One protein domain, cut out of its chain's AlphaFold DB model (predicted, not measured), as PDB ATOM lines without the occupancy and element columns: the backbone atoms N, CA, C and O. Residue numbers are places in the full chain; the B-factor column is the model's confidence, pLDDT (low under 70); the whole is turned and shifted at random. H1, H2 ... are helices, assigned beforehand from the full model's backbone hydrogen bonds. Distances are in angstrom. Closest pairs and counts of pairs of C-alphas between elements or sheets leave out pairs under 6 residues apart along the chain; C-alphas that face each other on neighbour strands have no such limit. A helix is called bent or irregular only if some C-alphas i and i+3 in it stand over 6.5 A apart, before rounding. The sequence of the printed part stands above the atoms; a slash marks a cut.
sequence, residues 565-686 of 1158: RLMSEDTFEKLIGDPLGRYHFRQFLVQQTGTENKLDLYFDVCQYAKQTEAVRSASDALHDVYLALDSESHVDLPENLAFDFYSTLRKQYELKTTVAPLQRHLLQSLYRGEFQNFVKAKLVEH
ATOM      1  N   ARG A 565     185.556 189.954 294.318       46.94
ATOM      2  CA  ARG A 565     186.584 190.370 293.365       46.94
ATOM      3  C   ARG A 565     187.224 191.694 293.775       46.94
ATOM      4  O   ARG A 565     188.437 191.731 293.906       46.94
ATOM      5  N   LEU A 566     186.456 192.753 294.031       48.22
ATOM      6  CA  LEU A 566     187.002 194.052 294.453       48.22
ATOM      7  C   LEU A 566     187.720 193.967 295.813       48.22
ATOM      8  O   LEU A 566     188.789 194.541 295.997       48.22
ATOM      9  N   MET A 567     187.140 193.198 296.731       51.94
ATOM     10  CA  MET A 567     187.669 192.843 298.045       51.94
ATOM     11  C   MET A 567     188.344 191.457 298.023       51.94
ATOM     12  O   MET A 567     188.231 190.729 299.001       51.94
ATOM     13  N   SER A 568     188.992 191.049 296.924       61.53
ATOM     14  CA  SER A 568     189.796 189.808 296.910       61.53
ATOM     15  C   SER A 568     191.170 190.035 297.529       61.53
ATOM     16  O   SER A 568     191.726 191.130 297.428       61.53
ATOM     17  N   GLU A 569     191.752 188.965 298.075       66.56
ATOM     18  CA  GLU A 569     193.184 188.902 298.396       66.56
ATOM     19  C   GLU A 569     194.005 189.229 297.127       66.56
ATOM     20  O   GLU A 569     194.834 190.131 297.162       66.56
ATOM     21  N   ASP A 570     193.636 188.668 295.966       66.44
ATOM     22  CA  ASP A 570     194.218 188.941 294.642       66.44
ATOM     23  C   ASP A 570     194.207 190.421 294.208       66.44
ATOM     24  O   ASP A 570     195.040 190.837 293.398       66.44
ATOM     25  N   THR A 571     193.196 191.195 294.617       65.19
ATOM     26  CA  THR A 571     193.029 192.613 294.231       65.19
ATOM     27  C   THR A 571     193.672 193.533 295.256       65.19
ATOM     28  O   THR A 571     194.189 194.582 294.878       65.19
ATOM     29  N   PHE A 572     193.740 193.114 296.521       74.06
ATOM     30  CA  PHE A 572     194.613 193.741 297.506       74.06
ATOM     31  C   PHE A 572     196.098 193.543 297.156       74.06
ATOM     32  O   PHE A 572     196.859 194.505 297.179       74.06
ATOM     33  N   GLU A 573     196.498 192.342 296.735       76.06
ATOM     34  CA  GLU A 573     197.860 192.048 296.274       76.06
ATOM     35  C   GLU A 573     198.240 192.905 295.054       76.06
ATOM     36  O   GLU A 573     199.310 193.510 295.023       76.06
ATOM     37  N   LYS A 574     197.326 193.062 294.084       73.31
ATOM     38  CA  LYS A 574     197.520 193.981 292.946       73.31
ATOM     39  C   LYS A 574     197.590 195.452 293.375       73.31
ATOM     40  O   LYS A 574     198.377 196.198 292.802       73.31
ATOM     41  N   LEU A 575     196.821 195.862 294.389       73.19
ATOM     42  CA  LEU A 575     196.852 197.224 294.942       73.19
ATOM     43  C   LEU A 575     198.204 197.556 295.597       73.19
ATOM     44  O   LEU A 575     198.693 198.667 295.431       73.19
ATOM     45  N   ILE A 576     198.801 196.618 296.339       79.25
ATOM     46  CA  ILE A 576     200.106 196.820 296.998       79.25
ATOM     47  C   ILE A 576     201.300 196.499 296.083       79.25
ATOM     48  O   ILE A 576     202.421 196.918 296.371       79.25
ATOM     49  N   GLY A 577     201.072 195.780 294.979       74.38
ATOM     50  CA  GLY A 577     202.038 195.606 293.895       74.38
ATOM     51  C   GLY A 577     202.205 196.869 293.041       74.38
ATOM     52  O   GLY A 577     203.325 197.203 292.663       74.38
ATOM     53  N   ASP A 578     201.117 197.603 292.788       74.44
ATOM     54  CA  ASP A 578     201.156 198.938 292.179       74.44
ATOM     55  C   ASP A 578     201.856 199.953 293.113       74.44
ATOM     56  O   ASP A 578     201.420 200.128 294.254       74.44
ATOM     57  N   PRO A 579     202.912 200.666 292.666       72.44
ATOM     58  CA  PRO A 579     203.548 201.720 293.455       72.44
ATOM     59  C   PRO A 579     202.590 202.826 293.929       72.44
ATOM     60  O   PRO A 579     202.764 203.329 295.041       72.44
ATOM     61  N   LEU A 580     201.571 203.193 293.140       66.88
ATOM     62  CA  LEU A 580     200.628 204.260 293.506       66.88
ATOM     63  C   LEU A 580     199.621 203.784 294.569       66.88
ATOM     64  O   LEU A 580     199.440 204.444 295.598       66.88
ATOM     65  N   GLY A 581     199.016 202.611 294.368       68.06
ATOM     66  CA  GLY A 581     198.170 201.943 295.356       68.06
ATOM     67  C   GLY A 581     198.903 201.667 296.671       68.06
ATOM     68  O   GLY A 581     198.383 202.001 297.740       68.06
ATOM     69  N   ARG A 582     200.148 201.175 296.607       80.44
ATOM     70  CA  ARG A 582     201.041 200.989 297.764       80.44
ATOM     71  C   ARG A 582     201.327 202.300 298.490       80.44
ATOM     72  O   ARG A 582     201.230 202.324 299.716       80.44
ATOM     73  N   TYR A 583     201.623 203.388 297.771       76.50
ATOM     74  CA  TYR A 583     201.853 204.707 298.373       76.50
ATOM     75  C   TYR A 583     200.626 205.204 299.150       76.50
ATOM     76  O   TYR A 583     200.739 205.539 300.332       76.50
ATOM     77  N   HIS A 584     199.439 205.193 298.536       70.44
ATOM     78  CA  HIS A 584     198.215 205.658 299.198       70.44
ATOM     79  C   HIS A 584     197.753 204.737 300.333       70.44
ATOM     80  O   HIS A 584     197.247 205.231 301.342       70.44
ATOM     81  N   PHE A 585     197.955 203.421 300.214       79.31
ATOM     82  CA  PHE A 585     197.690 202.485 301.307       79.31
ATOM     83  C   PHE A 585     198.642 202.737 302.486       79.31
ATOM     84  O   PHE A 585     198.182 202.883 303.617       79.31
ATOM     85  N   ARG A 586     199.947 202.915 302.231       81.44
ATOM     86  CA  ARG A 586     200.940 203.278 303.257       81.44
ATOM     87  C   ARG A 586     200.605 204.604 303.944       81.44
ATOM     88  O   ARG A 586     200.683 204.689 305.166       81.44
ATOM     89  N   GLN A 587     200.201 205.619 303.177       77.06
ATOM     90  CA  GLN A 587     199.780 206.921 303.705       77.06
ATOM     91  C   GLN A 587     198.574 206.787 304.649       77.06
ATOM     92  O   GLN A 587     198.578 207.382 305.724       77.06
ATOM     93  N   PHE A 588     197.582 205.967 304.287       77.12
ATOM     94  CA  PHE A 588     196.441 205.663 305.153       77.12
ATOM     95  C   PHE A 588     196.863 204.965 306.456       77.12
ATOM     96  O   PHE A 588     196.416 205.387 307.520       77.12
ATOM     97  N   LEU A 589     197.747 203.955 306.398       83.00
ATOM     98  CA  LEU A 589     198.231 203.262 307.604       83.00
ATOM     99  C   LEU A 589     198.870 204.251 308.590       83.00
ATOM    100  O   LEU A 589     198.456 204.304 309.746       83.00
ATOM    101  N   VAL A 590     199.789 205.101 308.112       81.12
ATOM    102  CA  VAL A 590     200.445 206.151 308.920       81.12
ATOM    103  C   VAL A 590     199.426 207.122 309.540       81.12
ATOM    104  O   VAL A 590     199.610 207.577 310.665       81.12
ATOM    105  N   GLN A 591     198.348 207.454 308.823       72.44
ATOM    106  CA  GLN A 591     197.348 208.441 309.253       72.44
ATOM    107  C   GLN A 591     196.235 207.893 310.159       72.44
ATOM    108  O   GLN A 591     195.505 208.693 310.750       72.44
ATOM    109  N   GLN A 592     196.019 206.575 310.213       69.44
ATOM    110  CA  GLN A 592     194.824 205.990 310.846       69.44
ATOM    111  C   GLN A 592     195.107 204.848 311.826       69.44
ATOM    112  O   GLN A 592     194.330 204.686 312.765       69.44
ATOM    113  N   THR A 593     196.172 204.060 311.639       69.94
ATOM    114  CA  THR A 593     196.426 202.866 312.476       69.94
ATOM    115  C   THR A 593     197.867 202.704 312.961       69.94
ATOM    116  O   THR A 593     198.090 201.954 313.908       69.94
ATOM    117  N   GLY A 594     198.845 203.411 312.381       74.81
ATOM    118  CA  GLY A 594     200.259 203.337 312.776       74.81
ATOM    119  C   GLY A 594     200.902 201.967 312.522       74.81
ATOM    120  O   GLY A 594     201.830 201.572 313.228       74.81
ATOM    121  N   THR A 595     200.366 201.189 311.571       79.12
ATOM    122  CA  THR A 595     200.848 199.831 311.260       79.12
ATOM    123  C   THR A 595     201.612 199.736 309.938       79.12
ATOM    124  O   THR A 595     201.702 198.645 309.367       79.12
ATOM    125  N   GLU A 596     202.169 200.836 309.427       83.81
ATOM    126  CA  GLU A 596     202.924 200.862 308.165       83.81
ATOM    127  C   GLU A 596     204.112 199.893 308.159       83.81
ATOM    128  O   GLU A 596     204.395 199.292 307.125       83.81
ATOM    129  N   ASN A 597     204.711 199.627 309.325       85.69
ATOM    130  CA  ASN A 597     205.798 198.658 309.506       85.69
ATOM    131  C   ASN A 597     205.443 197.257 308.965       85.69
ATOM    132  O   ASN A 597     206.321 196.544 308.491       85.69
ATOM    133  N   LYS A 598     204.162 196.852 309.000       85.88
ATOM    134  CA  LYS A 598     203.709 195.561 308.444       85.88
ATOM    135  C   LYS A 598     203.741 195.540 306.912       85.88
ATOM    136  O   LYS A 598     203.995 194.491 306.328       85.88
ATOM    137  N   LEU A 599     203.455 196.679 306.278       87.12
ATOM    138  CA  LEU A 599     203.469 196.849 304.823       87.12
ATOM    139  C   LEU A 599     204.900 197.026 304.304       87.12
ATOM    140  O   LEU A 599     205.260 196.399 303.311       87.12
ATOM    141  N   ASP A 600     205.712 197.822 305.003       88.44
ATOM    142  CA  ASP A 600     207.133 198.009 304.696       88.44
ATOM    143  C   ASP A 600     207.887 196.671 304.814       88.44
ATOM    144  O   ASP A 600     208.537 196.255 303.856       88.44
ATOM    145  N   LEU A 601     207.684 195.921 305.910       89.31
ATOM    146  CA  LEU A 601     208.242 194.573 306.079       89.31
ATOM    147  C   LEU A 601     207.764 193.602 304.990       89.31
ATOM    148  O   LEU A 601     208.575 192.844 304.465       89.31
ATOM    149  N   TYR A 602     206.472 193.609 304.637       89.50
ATOM    150  CA  TYR A 602     205.952 192.767 303.552       89.50
ATOM    151  C   TYR A 602     206.650 193.073 302.221       89.50
ATOM    152  O   TYR A 602     207.052 192.149 301.511       89.50
ATOM    153  N   PHE A 603     206.827 194.358 301.899       88.38
ATOM    154  CA  PHE A 603     207.499 194.790 300.680       88.38
ATOM    155  C   PHE A 603     208.972 194.362 300.658       88.38
ATOM    156  O   PHE A 603     209.380 193.677 299.718       88.38
ATOM    157  N   ASP A 604     209.742 194.665 301.707       88.81
ATOM    158  CA  ASP A 604     211.164 194.297 301.795       88.81
ATOM    159  C   ASP A 604     211.367 192.775 301.731       88.81
ATOM    160  O   ASP A 604     212.248 192.287 301.020       88.81
ATOM    161  N   VAL A 605     210.498 192.002 302.388       89.06
ATOM    162  CA  VAL A 605     210.491 190.531 302.324       89.06
ATOM    163  C   VAL A 605     210.177 190.011 300.912       89.06
ATOM    164  O   VAL A 605     210.730 188.988 300.497       89.06
ATOM    165  N   CYS A 606     209.313 190.683 300.149       86.62
ATOM    166  CA  CYS A 606     209.052 190.326 298.752       86.62
ATOM    167  C   CYS A 606     210.239 190.667 297.839       86.62
ATOM    168  O   CYS A 606     210.550 189.893 296.936       86.62
ATOM    169  N   GLN A 607     210.936 191.778 298.085       86.88
ATOM    170  CA  GLN A 607     212.133 192.149 297.323       86.88
ATOM    171  C   GLN A 607     213.306 191.206 297.639       86.88
ATOM    172  O   GLN A 607     213.948 190.710 296.717       86.88
ATOM    173  N   TYR A 608     213.523 190.855 298.913       87.25
ATOM    174  CA  TYR A 608     214.514 189.853 299.329       87.25
ATOM    175  C   TYR A 608     214.279 188.481 298.674       87.25
ATOM    176  O   TYR A 608     215.226 187.845 298.204       87.25
ATOM    177  N   ALA A 609     213.019 188.039 298.579       86.19
ATOM    178  CA  ALA A 609     212.677 186.791 297.897       86.19
ATOM    179  C   ALA A 609     213.061 186.823 296.405       86.19
ATOM    180  O   ALA A 609     213.724 185.894 295.945       86.19
ATOM    181  N   LYS A 610     212.743 187.912 295.684       86.75
ATOM    182  CA  LYS A 610     213.137 188.099 294.273       86.75
ATOM    183  C   LYS A 610     214.653 188.127 294.082       86.75
ATOM    184  O   LYS A 610     215.149 187.526 293.139       86.75
ATOM    185  N   GLN A 611     215.397 188.801 294.964       86.62
ATOM    186  CA  GLN A 611     216.865 188.827 294.882       86.62
ATOM    187  C   GLN A 611     217.462 187.435 295.136       86.62
ATOM    188  O   GLN A 611     218.376 187.018 294.432       86.62
ATOM    189  N   THR A 612     216.899 186.671 296.078       87.12
ATOM    190  CA  THR A 612     217.303 185.275 296.319       87.12
ATOM    191  C   THR A 612     217.026 184.390 295.097       87.12
ATOM    192  O   THR A 612     217.849 183.557 294.733       87.12
ATOM    193  N   GLU A 613     215.881 184.576 294.440       86.69
ATOM    194  CA  GLU A 613     215.499 183.860 293.218       86.69
ATOM    195  C   GLU A 613     216.386 184.226 292.016       86.69
ATOM    196  O   GLU A 613     216.852 183.330 291.315       86.69
ATOM    197  N   ALA A 614     216.711 185.511 291.844       87.44
ATOM    198  CA  ALA A 614     217.653 185.982 290.830       87.44
ATOM    199  C   ALA A 614     219.066 185.408 291.035       87.44
ATOM    200  O   ALA A 614     219.703 185.011 290.061       87.44
ATOM    201  N   VAL A 615     219.536 185.301 292.287       88.81
ATOM    202  CA  VAL A 615     220.814 184.638 292.603       88.81
ATOM    203  C   VAL A 615     220.777 183.161 292.211       88.81
ATOM    204  O   VAL A 615     221.677 182.738 291.496       88.81
ATOM    205  N   ARG A 616     219.737 182.393 292.581       88.12
ATOM    206  CA  ARG A 616     219.637 180.978 292.156       88.12
ATOM    207  C   ARG A 616     219.635 180.835 290.638       88.12
ATOM    208  O   ARG A 616     220.428 180.069 290.113       88.12
ATOM    209  N   SER A 617     218.807 181.616 289.943       88.06
ATOM    210  CA  SER A 617     218.716 181.570 288.480       88.06
ATOM    211  C   SER A 617     220.030 181.960 287.794       88.06
ATOM    212  O   SER A 617     220.299 181.472 286.699       88.06
ATOM    213  N   ALA A 618     220.846 182.821 288.412       88.38
ATOM    214  CA  ALA A 618     222.192 183.120 287.938       88.38
ATOM    215  C   ALA A 618     223.176 181.975 288.236       88.38
ATOM    216  O   ALA A 618     224.012 181.673 287.387       88.38
ATOM    217  N   SER A 619     223.073 181.313 289.394       89.25
ATOM    218  CA  SER A 619     223.883 180.131 289.718       89.25
ATOM    219  C   SER A 619     223.587 178.954 288.781       89.25
ATOM    220  O   SER A 619     224.528 178.322 288.302       89.25
ATOM    221  N   ASP A 620     222.308 178.715 288.470       87.75
ATOM    222  CA  ASP A 620     221.854 177.721 287.487       87.75
ATOM    223  C   ASP A 620     222.386 178.061 286.092       87.75
ATOM    224  O   ASP A 620     223.065 177.247 285.475       87.75
ATOM    225  N   ALA A 621     222.187 179.299 285.622       87.75
ATOM    226  CA  ALA A 621     222.674 179.724 284.310       87.75
ATOM    227  C   ALA A 621     224.209 179.640 284.182       87.75
ATOM    228  O   ALA A 621     224.712 179.289 283.119       87.75
ATOM    229  N   LEU A 622     224.967 179.929 285.246       89.38
ATOM    230  CA  LEU A 622     226.423 179.744 285.253       89.38
ATOM    231  C   LEU A 622     226.825 178.264 285.202       89.38
ATOM    232  O   LEU A 622     227.840 177.940 284.584       89.38
ATOM    233  N   HIS A 623     226.044 177.372 285.816       87.62
ATOM    234  CA  HIS A 623     226.272 175.933 285.725       87.62
ATOM    235  C   HIS A 623     225.935 175.404 284.325       87.62
ATOM    236  O   HIS A 623     226.815 174.864 283.656       87.62
ATOM    237  N   ASP A 624     224.715 175.637 283.846       87.12
ATOM    238  CA  ASP A 624     224.209 175.108 282.577       87.12
ATOM    239  C   ASP A 624     224.994 175.631 281.362       87.12
ATOM    240  O   ASP A 624     225.240 174.883 280.417       87.12
ATOM    241  N   VAL A 625     225.428 176.899 281.373       89.38
ATOM    242  CA  VAL A 625     226.139 177.501 280.230       89.38
ATOM    243  C   VAL A 625     227.632 177.152 280.215       89.38
ATOM    244  O   VAL A 625     228.177 176.963 279.127       89.38
ATOM    245  N   TYR A 626     228.304 177.033 281.368       88.81
ATOM    246  CA  TYR A 626     229.777 176.930 281.415       88.81
ATOM    247  C   TYR A 626     230.345 175.672 282.092       88.81
ATOM    248  O   TYR A 626     231.526 175.389 281.905       88.81
ATOM    249  N   LEU A 627     229.553 174.922 282.865       83.88
ATOM    250  CA  LEU A 627     230.019 173.770 283.661       83.88
ATOM    251  C   LEU A 627     229.280 172.454 283.362       83.88
ATOM    252  O   LEU A 627     229.715 171.395 283.810       83.88
ATOM    253  N   ALA A 628     228.149 172.497 282.655       84.06
ATOM    254  CA  ALA A 628     227.461 171.297 282.203       84.06
ATOM    255  C   ALA A 628     228.258 170.632 281.069       84.06
ATOM    256  O   ALA A 628     228.589 171.277 280.075       84.06
ATOM    257  N   LEU A 629     228.535 169.331 281.208       81.00
ATOM    258  CA  LEU A 629     229.350 168.551 280.261       81.00
ATOM    259  C   LEU A 629     228.771 168.516 278.833       81.00
ATOM    260  O   LEU A 629     229.513 168.312 277.877       81.00
ATOM    261  N   ASP A 630     227.461 168.735 278.699       84.19
ATOM    262  CA  ASP A 630     226.735 168.763 277.425       84.19
ATOM    263  C   ASP A 630     226.627 170.183 276.813       84.19
ATOM    264  O   ASP A 630     225.937 170.373 275.810       84.19
ATOM    265  N   SER A 631     227.270 171.202 277.405       84.62
ATOM    266  CA  SER A 631     227.207 172.596 276.933       84.62
ATOM    267  C   SER A 631     228.177 172.892 275.783       84.62
ATOM    268  O   SER A 631     229.370 172.600 275.862       84.62
ATOM    269  N   GLU A 632     227.694 173.605 274.757       81.12
ATOM    270  CA  GLU A 632     228.521 174.147 273.662       81.12
ATOM    271  C   GLU A 632     229.599 175.143 274.145       81.12
ATOM    272  O   GLU A 632     230.568 175.393 273.427       81.12
ATOM    273  N   SER A 633     229.447 175.710 275.348       87.06
ATOM    274  CA  SER A 633     230.379 176.669 275.959       87.06
ATOM    275  C   SER A 633     231.000 176.181 277.276       87.06
ATOM    276  O   SER A 633     231.341 177.000 278.130       87.06
ATOM    277  N   HIS A 634     231.168 174.863 277.442       88.19
ATOM    278  CA  HIS A 634     231.888 174.274 278.578       88.19
ATOM    279  C   HIS A 634     233.305 174.860 278.749       88.19
ATOM    280  O   HIS A 634     234.035 175.048 277.772       88.19
ATOM    281  N   VAL A 635     233.706 175.124 279.997       87.88
ATOM    282  CA  VAL A 635     235.029 175.660 280.355       87.88
ATOM    283  C   VAL A 635     235.745 174.699 281.299       87.88
ATOM    284  O   VAL A 635     235.364 174.550 282.459       87.88
ATOM    285  N   ASP A 636     236.838 174.103 280.821       83.75
ATOM    286  CA  ASP A 636     237.682 173.222 281.629       83.75
ATOM    287  C   ASP A 636     238.400 174.018 282.736       83.75
ATOM    288  O   ASP A 636     239.304 174.819 282.481       83.75
ATOM    289  N   LEU A 637     237.994 173.792 283.988       85.62
ATOM    290  CA  LEU A 637     238.579 174.408 285.181       85.62
ATOM    291  C   LEU A 637     239.539 173.435 285.899       85.62
ATOM    292  O   LEU A 637     239.240 172.244 285.985       85.62
ATOM    293  N   PRO A 638     240.653 173.918 286.491       90.88
ATOM    294  CA  PRO A 638     241.496 173.105 287.372       90.88
ATOM    295  C   PRO A 638     240.690 172.503 288.532       90.88
ATOM    296  O   PRO A 638     239.871 173.203 289.125       90.88
ATOM    297  N   GLU A 639     240.935 171.234 288.880       81.12
ATOM    298  CA  GLU A 639     240.079 170.438 289.787       81.12
ATOM    299  C   GLU A 639     239.739 171.133 291.118       81.12
ATOM    300  O   GLU A 639     238.604 171.063 291.587       81.12
ATOM    301  N   ASN A 640     240.701 171.848 291.710       85.50
ATOM    302  CA  ASN A 640     240.507 172.608 292.944       85.50
ATOM    303  C   ASN A 640     239.534 173.789 292.762       85.50
ATOM    304  O   ASN A 640     238.591 173.938 293.537       85.50
ATOM    305  N   LEU A 641     239.722 174.593 291.711       86.69
ATOM    306  CA  LEU A 641     238.839 175.717 291.387       86.69
ATOM    307  C   LEU A 641     237.457 175.238 290.928       86.69
ATOM    308  O   LEU A 641     236.451 175.836 291.305       86.69
ATOM    309  N   ALA A 642     237.398 174.142 290.165       82.50
ATOM    310  CA  ALA A 642     236.154 173.508 289.743       82.50
ATOM    311  C   ALA A 642     235.318 173.061 290.954       82.50
ATOM    312  O   ALA A 642     234.129 173.375 291.034       82.50
ATOM    313  N   PHE A 643     235.946 172.389 291.928       84.62
ATOM    314  CA  PHE A 643     235.283 171.939 293.152       84.62
ATOM    315  C   PHE A 643     234.778 173.110 294.006       84.62
ATOM    316  O   PHE A 643     233.607 173.123 294.396       84.62
ATOM    317  N   ASP A 644     235.621 174.114 294.269       87.56
ATOM    318  CA  ASP A 644     235.237 175.261 295.098       87.56
ATOM    319  C   ASP A 644     234.119 176.088 294.447       87.56
ATOM    320  O   ASP A 644     233.136 176.431 295.121       87.56
ATOM    321  N   PHE A 645     234.209 176.339 293.136       86.88
ATOM    322  CA  PHE A 645     233.199 177.075 292.374       86.88
ATOM    323  C   PHE A 645     231.873 176.307 292.304       86.88
ATOM    324  O   PHE A 645     230.839 176.858 292.687       86.88
ATOM    325  N   TYR A 646     231.894 175.016 291.948       85.06
ATOM    326  CA  TYR A 646     230.695 174.170 291.951       85.06
ATOM    327  C   TYR A 646     230.061 174.081 293.346       85.06
ATOM    328  O   TYR A 646     228.846 174.241 293.484       85.06
ATOM    329  N   SER A 647     230.863 173.920 294.408       86.56
ATOM    330  CA  SER A 647     230.338 173.913 295.781       86.56
ATOM    331  C   SER A 647     229.686 175.248 296.159       86.56
ATOM    332  O   SER A 647     228.751 175.263 296.958       86.56
ATOM    333  N   THR A 648     230.160 176.363 295.599       87.75
ATOM    334  CA  THR A 648     229.654 177.714 295.876       87.75
ATOM    335  C   THR A 648     228.357 177.992 295.120       87.75
ATOM    336  O   THR A 648     227.379 178.389 295.754       87.75
ATOM    337  N   LEU A 649     228.302 177.697 293.816       86.88
ATOM    338  CA  LEU A 649     227.068 177.766 293.021       86.88
ATOM    339  C   LEU A 649     225.979 176.869 293.625       86.88
ATOM    340  O   LEU A 649     224.846 177.303 293.821       86.88
ATOM    341  N   ARG A 650     226.345 175.649 294.032       84.81
ATOM    342  CA  ARG A 650     225.429 174.719 294.694       84.81
ATOM    343  C   ARG A 650     224.912 175.251 296.035       84.81
ATOM    344  O   ARG A 650     223.716 175.155 296.289       84.81
ATOM    345  N   LYS A 651     225.762 175.856 296.877       85.19
ATOM    346  CA  LYS A 651     225.318 176.515 298.127       85.19
ATOM    347  C   LYS A 651     224.368 177.684 297.847       85.19
ATOM    348  O   LYS A 651     223.419 177.865 298.603       85.19
ATOM    349  N   GLN A 652     224.605 178.455 296.781       85.50
ATOM    350  CA  GLN A 652     223.736 179.562 296.357       85.50
ATOM    351  C   GLN A 652     222.366 179.063 295.870       85.50
ATOM    352  O   GLN A 652     221.341 179.605 296.283       85.50
ATOM    353  N   TYR A 653     222.334 177.985 295.083       80.38
ATOM    354  CA  TYR A 653     221.105 177.293 294.690       80.38
ATOM    355  C   TYR A 653     220.339 176.724 295.900       80.38
ATOM    356  O   TYR A 653     219.135 176.942 296.052       80.38
ATOM    357  N   GLU A 654     221.044 176.052 296.817       79.88
ATOM    358  CA  GLU A 654     220.468 175.411 298.006       79.88
ATOM    359  C   GLU A 654     219.942 176.403 299.077       79.88
ATOM    360  O   GLU A 654     219.340 175.955 300.061       79.88
ATOM    361  N   LEU A 655     220.061 177.733 298.895       77.94
ATOM    362  CA  LEU A 655     219.339 178.710 299.729       77.94
ATOM    363  C   LEU A 655     217.834 178.400 299.716       77.94
ATOM    364  O   LEU A 655     217.194 178.378 298.663       77.94
ATOM    365  N   LYS A 656     217.212 178.250 300.891       65.75
ATOM    366  CA  LYS A 656     215.767 177.988 301.017       65.75
ATOM    367  C   LYS A 656     215.002 179.249 301.408       65.75
ATOM    368  O   LYS A 656     215.224 179.822 302.469       65.75
ATOM    369  N   THR A 657     214.038 179.643 300.576       66.00
ATOM    370  CA  THR A 657     213.140 180.787 300.809       66.00
ATOM    371  C   THR A 657     212.044 180.429 301.822       66.00
ATOM    372  O   THR A 657     210.866 180.301 301.497       66.00
ATOM    373  N   THR A 658     212.427 180.315 303.096       70.25
ATOM    374  CA  THR A 658     211.532 180.076 304.249       70.25
ATOM    375  C   THR A 658     210.559 181.229 304.542       70.25
ATOM    376  O   THR A 658     209.780 181.154 305.487       70.25
ATOM    377  N   VAL A 659     210.572 182.288 303.726       81.38
ATOM    378  CA  VAL A 659     209.836 183.546 303.932       81.38
ATOM    379  C   VAL A 659     208.417 183.548 303.346       81.38
ATOM    380  O   VAL A 659     207.604 184.389 303.724       81.38
ATOM    381  N   ALA A 660     208.061 182.587 302.485       79.88
ATOM    382  CA  ALA A 660     206.721 182.508 301.886       79.88
ATOM    383  C   ALA A 660     205.551 182.345 302.897       79.88
ATOM    384  O   ALA A 660     204.482 182.917 302.670       79.88
ATOM    385  N   PRO A 661     205.695 181.629 304.035       85.88
ATOM    386  CA  PRO A 661     204.701 181.646 305.112       85.88
ATOM    387  C   PRO A 661     204.541 183.030 305.760       85.88
ATOM    388  O   PRO A 661     203.415 183.430 306.051       85.88
ATOM    389  N   LEU A 662     205.639 183.778 305.939       84.38
ATOM    390  CA  LEU A 662     205.616 185.134 306.499       84.38
ATOM    391  C   LEU A 662     204.941 186.122 305.536       84.38
ATOM    392  O   LEU A 662     204.085 186.888 305.970       84.38
ATOM    393  N   GLN A 663     205.249 186.048 304.235       85.31
ATOM    394  CA  GLN A 663     204.571 186.820 303.183       85.31
ATOM    395  C   GLN A 663     203.053 186.626 303.245       85.31
ATOM    396  O   GLN A 663     202.314 187.598 303.399       85.31
ATOM    397  N   ARG A 664     202.586 185.369 303.218       85.19
ATOM    398  CA  ARG A 664     201.153 185.040 303.297       85.19
ATOM    399  C   ARG A 664     200.515 185.504 304.609       85.19
ATOM    400  O   ARG A 664     199.408 186.030 304.589       85.19
ATOM    401  N   HIS A 665     201.207 185.367 305.742       87.06
ATOM    402  CA  HIS A 665     200.694 185.840 307.031       87.06
ATOM    403  C   HIS A 665     200.548 187.373 307.083       87.06
ATOM    404  O   HIS A 665     199.514 187.877 307.525       87.06
ATOM    405  N   LEU A 666     201.548 188.119 306.600       85.94
ATOM    406  CA  LEU A 666     201.512 189.584 306.542       85.94
ATOM    407  C   LEU A 666     200.433 190.082 305.570       85.94
ATOM    408  O   LEU A 666     199.625 190.930 305.958       85.94
ATOM    409  N   LEU A 667     200.356 189.502 304.364       85.06
ATOM    410  CA  LEU A 667     199.314 189.790 303.373       85.06
ATOM    411  C   LEU A 667     197.919 189.597 303.983       85.06
ATOM    412  O   LEU A 667     197.098 190.513 303.949       85.06
ATOM    413  N   GLN A 668     197.674 188.453 304.630       80.62
ATOM    414  CA  GLN A 668     196.382 188.152 305.254       80.62
ATOM    415  C   GLN A 668     196.086 189.013 306.487       80.62
ATOM    416  O   GLN A 668     194.922 189.357 306.704       80.62
ATOM    417  N   SER A 669     197.091 189.409 307.278       82.44
ATOM    418  CA  SER A 669     196.887 190.358 308.383       82.44
ATOM    419  C   SER A 669     196.471 191.739 307.871       82.44
ATOM    420  O   SER A 669     195.562 192.337 308.449       82.44
ATOM    421  N   LEU A 670     197.119 192.243 306.817       81.75
ATOM    422  CA  LEU A 670     196.802 193.543 306.218       81.75
ATOM    423  C   LEU A 670     195.440 193.508 305.505       81.75
ATOM    424  O   LEU A 670     194.630 194.416 305.679       81.75
ATOM    425  N   TYR A 671     195.151 192.430 304.774       74.94
ATOM    426  CA  TYR A 671     193.884 192.212 304.073       74.94
ATOM    427  C   TYR A 671     192.676 192.110 305.028       74.94
ATOM    428  O   TYR A 671     191.630 192.717 304.783       74.94
ATOM    429  N   ARG A 672     192.798 191.359 306.135       70.06
ATOM    430  CA  ARG A 672     191.675 191.125 307.067       70.06
ATOM    431  C   ARG A 672     191.365 192.320 307.970       70.06
ATOM    432  O   ARG A 672     190.198 192.505 308.307       70.06
ATOM    433  N   GLY A 673     192.376 193.091 308.377       67.00
ATOM    434  CA  GLY A 673     192.211 194.263 309.244       67.00
ATOM    435  C   GLY A 673     192.165 195.577 308.466       67.00
ATOM    436  O   GLY A 673     191.124 196.227 308.364       67.00
ATOM    437  N   GLU A 674     193.310 195.956 307.903       76.38
ATOM    438  CA  GLU A 674     193.564 197.309 307.404       76.38
ATOM    439  C   GLU A 674     192.865 197.611 306.076       76.38
ATOM    440  O   GLU A 674     192.257 198.667 305.918       76.38
ATOM    441  N   PHE A 675     192.904 196.683 305.119       69.69
ATOM    442  CA  PHE A 675     192.390 196.889 303.761       69.69
ATOM    443  C   PHE A 675     190.890 197.215 303.728       69.69
ATOM    444  O   PHE A 675     190.462 198.100 302.984       69.69
ATOM    445  N   GLN A 676     190.080 196.581 304.584       63.69
ATOM    446  CA  GLN A 676     188.657 196.924 304.699       63.69
ATOM    447  C   GLN A 676     188.444 198.352 305.212       63.69
ATOM    448  O   GLN A 676     187.477 199.006 304.824       63.69
ATOM    449  N   ASN A 677     189.326 198.839 306.084       64.75
ATOM    450  CA  ASN A 677     189.252 200.191 306.624       64.75
ATOM    451  C   ASN A 677     189.823 201.217 305.636       64.75
ATOM    452  O   ASN A 677     189.239 202.287 305.507       64.75
ATOM    453  N   PHE A 678     190.847 200.862 304.854       67.12
ATOM    454  CA  PHE A 678     191.334 201.659 303.724       67.12
ATOM    455  C   PHE A 678     190.260 201.854 302.652       67.12
ATOM    456  O   PHE A 678     189.985 202.988 302.267       67.12
ATOM    457  N   VAL A 679     189.606 200.774 302.201       60.38
ATOM    458  CA  VAL A 679     188.545 200.870 301.184       60.38
ATOM    459  C   VAL A 679     187.382 201.711 301.708       60.38
ATOM    460  O   VAL A 679     186.920 202.587 300.984       60.38
ATOM    461  N   LYS A 680     186.960 201.539 302.973       58.34
ATOM    462  CA  LYS A 680     185.995 202.458 303.607       58.34
ATOM    463  C   LYS A 680     186.513 203.894 303.591       58.34
ATOM    464  O   LYS A 680     185.809 204.761 303.101       58.34
ATOM    465  N   ALA A 681     187.720 204.158 304.089       61.75
ATOM    466  CA  ALA A 681     188.258 205.508 304.239       61.75
ATOM    467  C   ALA A 681     188.420 206.234 302.900       61.75
ATOM    468  O   ALA A 681     187.971 207.370 302.791       61.75
ATOM    469  N   LYS A 682     188.946 205.581 301.856       60.97
ATOM    470  CA  LYS A 682     189.031 206.164 300.505       60.97
ATOM    471  C   LYS A 682     187.660 206.342 299.856       60.97
ATOM    472  O   LYS A 682     187.433 207.331 299.165       60.97
ATOM    473  N   LEU A 683     186.710 205.448 300.130       52.88
ATOM    474  CA  LEU A 683     185.327 205.588 299.674       52.88
ATOM    475  C   LEU A 683     184.596 206.713 300.431       52.88
ATOM    476  O   LEU A 683     183.768 207.403 299.839       52.88
ATOM    477  N   VAL A 684     184.953 206.964 301.693       53.97
ATOM    478  CA  VAL A 684     184.549 208.140 302.479       53.97
ATOM    479  C   VAL A 684     185.230 209.408 301.977       53.97
ATOM    480  O   VAL A 684     184.564 210.423 301.896       53.97
ATOM    481  N   GLU A 685     186.503 209.378 301.601       57.69
ATOM    482  CA  GLU A 685     187.269 210.524 301.092       57.69
ATOM    483  C   GLU A 685     186.751 210.980 299.720       57.69
ATOM    484  O   GLU A 685     186.331 212.124 299.559       57.69
ATOM    485  N   HIS A 686     186.645 210.057 298.762       49.94
ATOM    486  CA  HIS A 686     186.103 210.326 297.428       49.94
ATOM    487  C   HIS A 686     184.635 210.795 297.474       49.94
ATOM    488  O   HIS A 686     184.220 211.623 296.664       49.94
TER     489      HIS A 686
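AT A GLANCE: This is residues 565 to 686 of the 1158 residues of an uncharacterized protein of Acaromyces ingoldii (UniProt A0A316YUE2). A rod is built along one long helix, H3, with H4 and then the arm H5a folded back beside it, one after the other; where H3 begins, H1, H2 and the arm H5b gather as a loose head. The loop of residues 627 to 638 turns the chain back at the other end. The printed part has 122 residues with five named helices, H1 to H5 in chain order, and no named strand: all helix. It is extended, with a radius of gyration of the C-alphas of 21.3 A and spans of 68 by 24 by 19 A.

HOW THE PARTS SIT: Start at H3, residues 596 to 626. At its residues 615 to 623 it touches H4, residues 639 to 653, in a helical hairpin; the closest C-alphas, Arg 616 and Tyr 653, are 4.7 A apart, at a shallow tilt of 33 degrees, only just short of steep. H5, residues 660 to 686, was assigned as one helix by its hydrogen bonds but is bent, with C-alphas 672 and 675 6.7 A apart; its arms are H5a, 660 to 672, and H5b, 675 to 686. H5a touches H3 opposite ways at 30 degrees, a shallow tilt, closest at C-alphas Tyr 602 and Gln 663, 6.1 A. H2, residues 579 to 592, touches H3 in a helical hairpin, closest at C-alphas Leu 589 and Glu 596, 5.3 A. H1, residues 569 to 577, touches H5a about perpendicular at 79 degrees and H2 only at the corner. H5b is close to H2 but not clearly touching. In each helix or arm, every O i to N i+4 pair is within hydrogen-bond range.

IN THESE COORDINATES: Find C-alpha 596 at (202.924, 200.862, 308.165); H3 runs 44.8 A to C-alpha 626 at (229.777, 176.930, 281.415). H4 measures 20.8 A, H2 19.9 A, H5a 18.1 A, H5b 16.1 A and H1 12.0 A.

THE WHOLE: The C-alphas farthest apart, Pro 638 and Val 684, are 68.5 A apart. The printed part has no cut, and the link from H3 to H4 is long. Look for pLDDT under 70 at residues 565 to 571 and 675 to 686, among others.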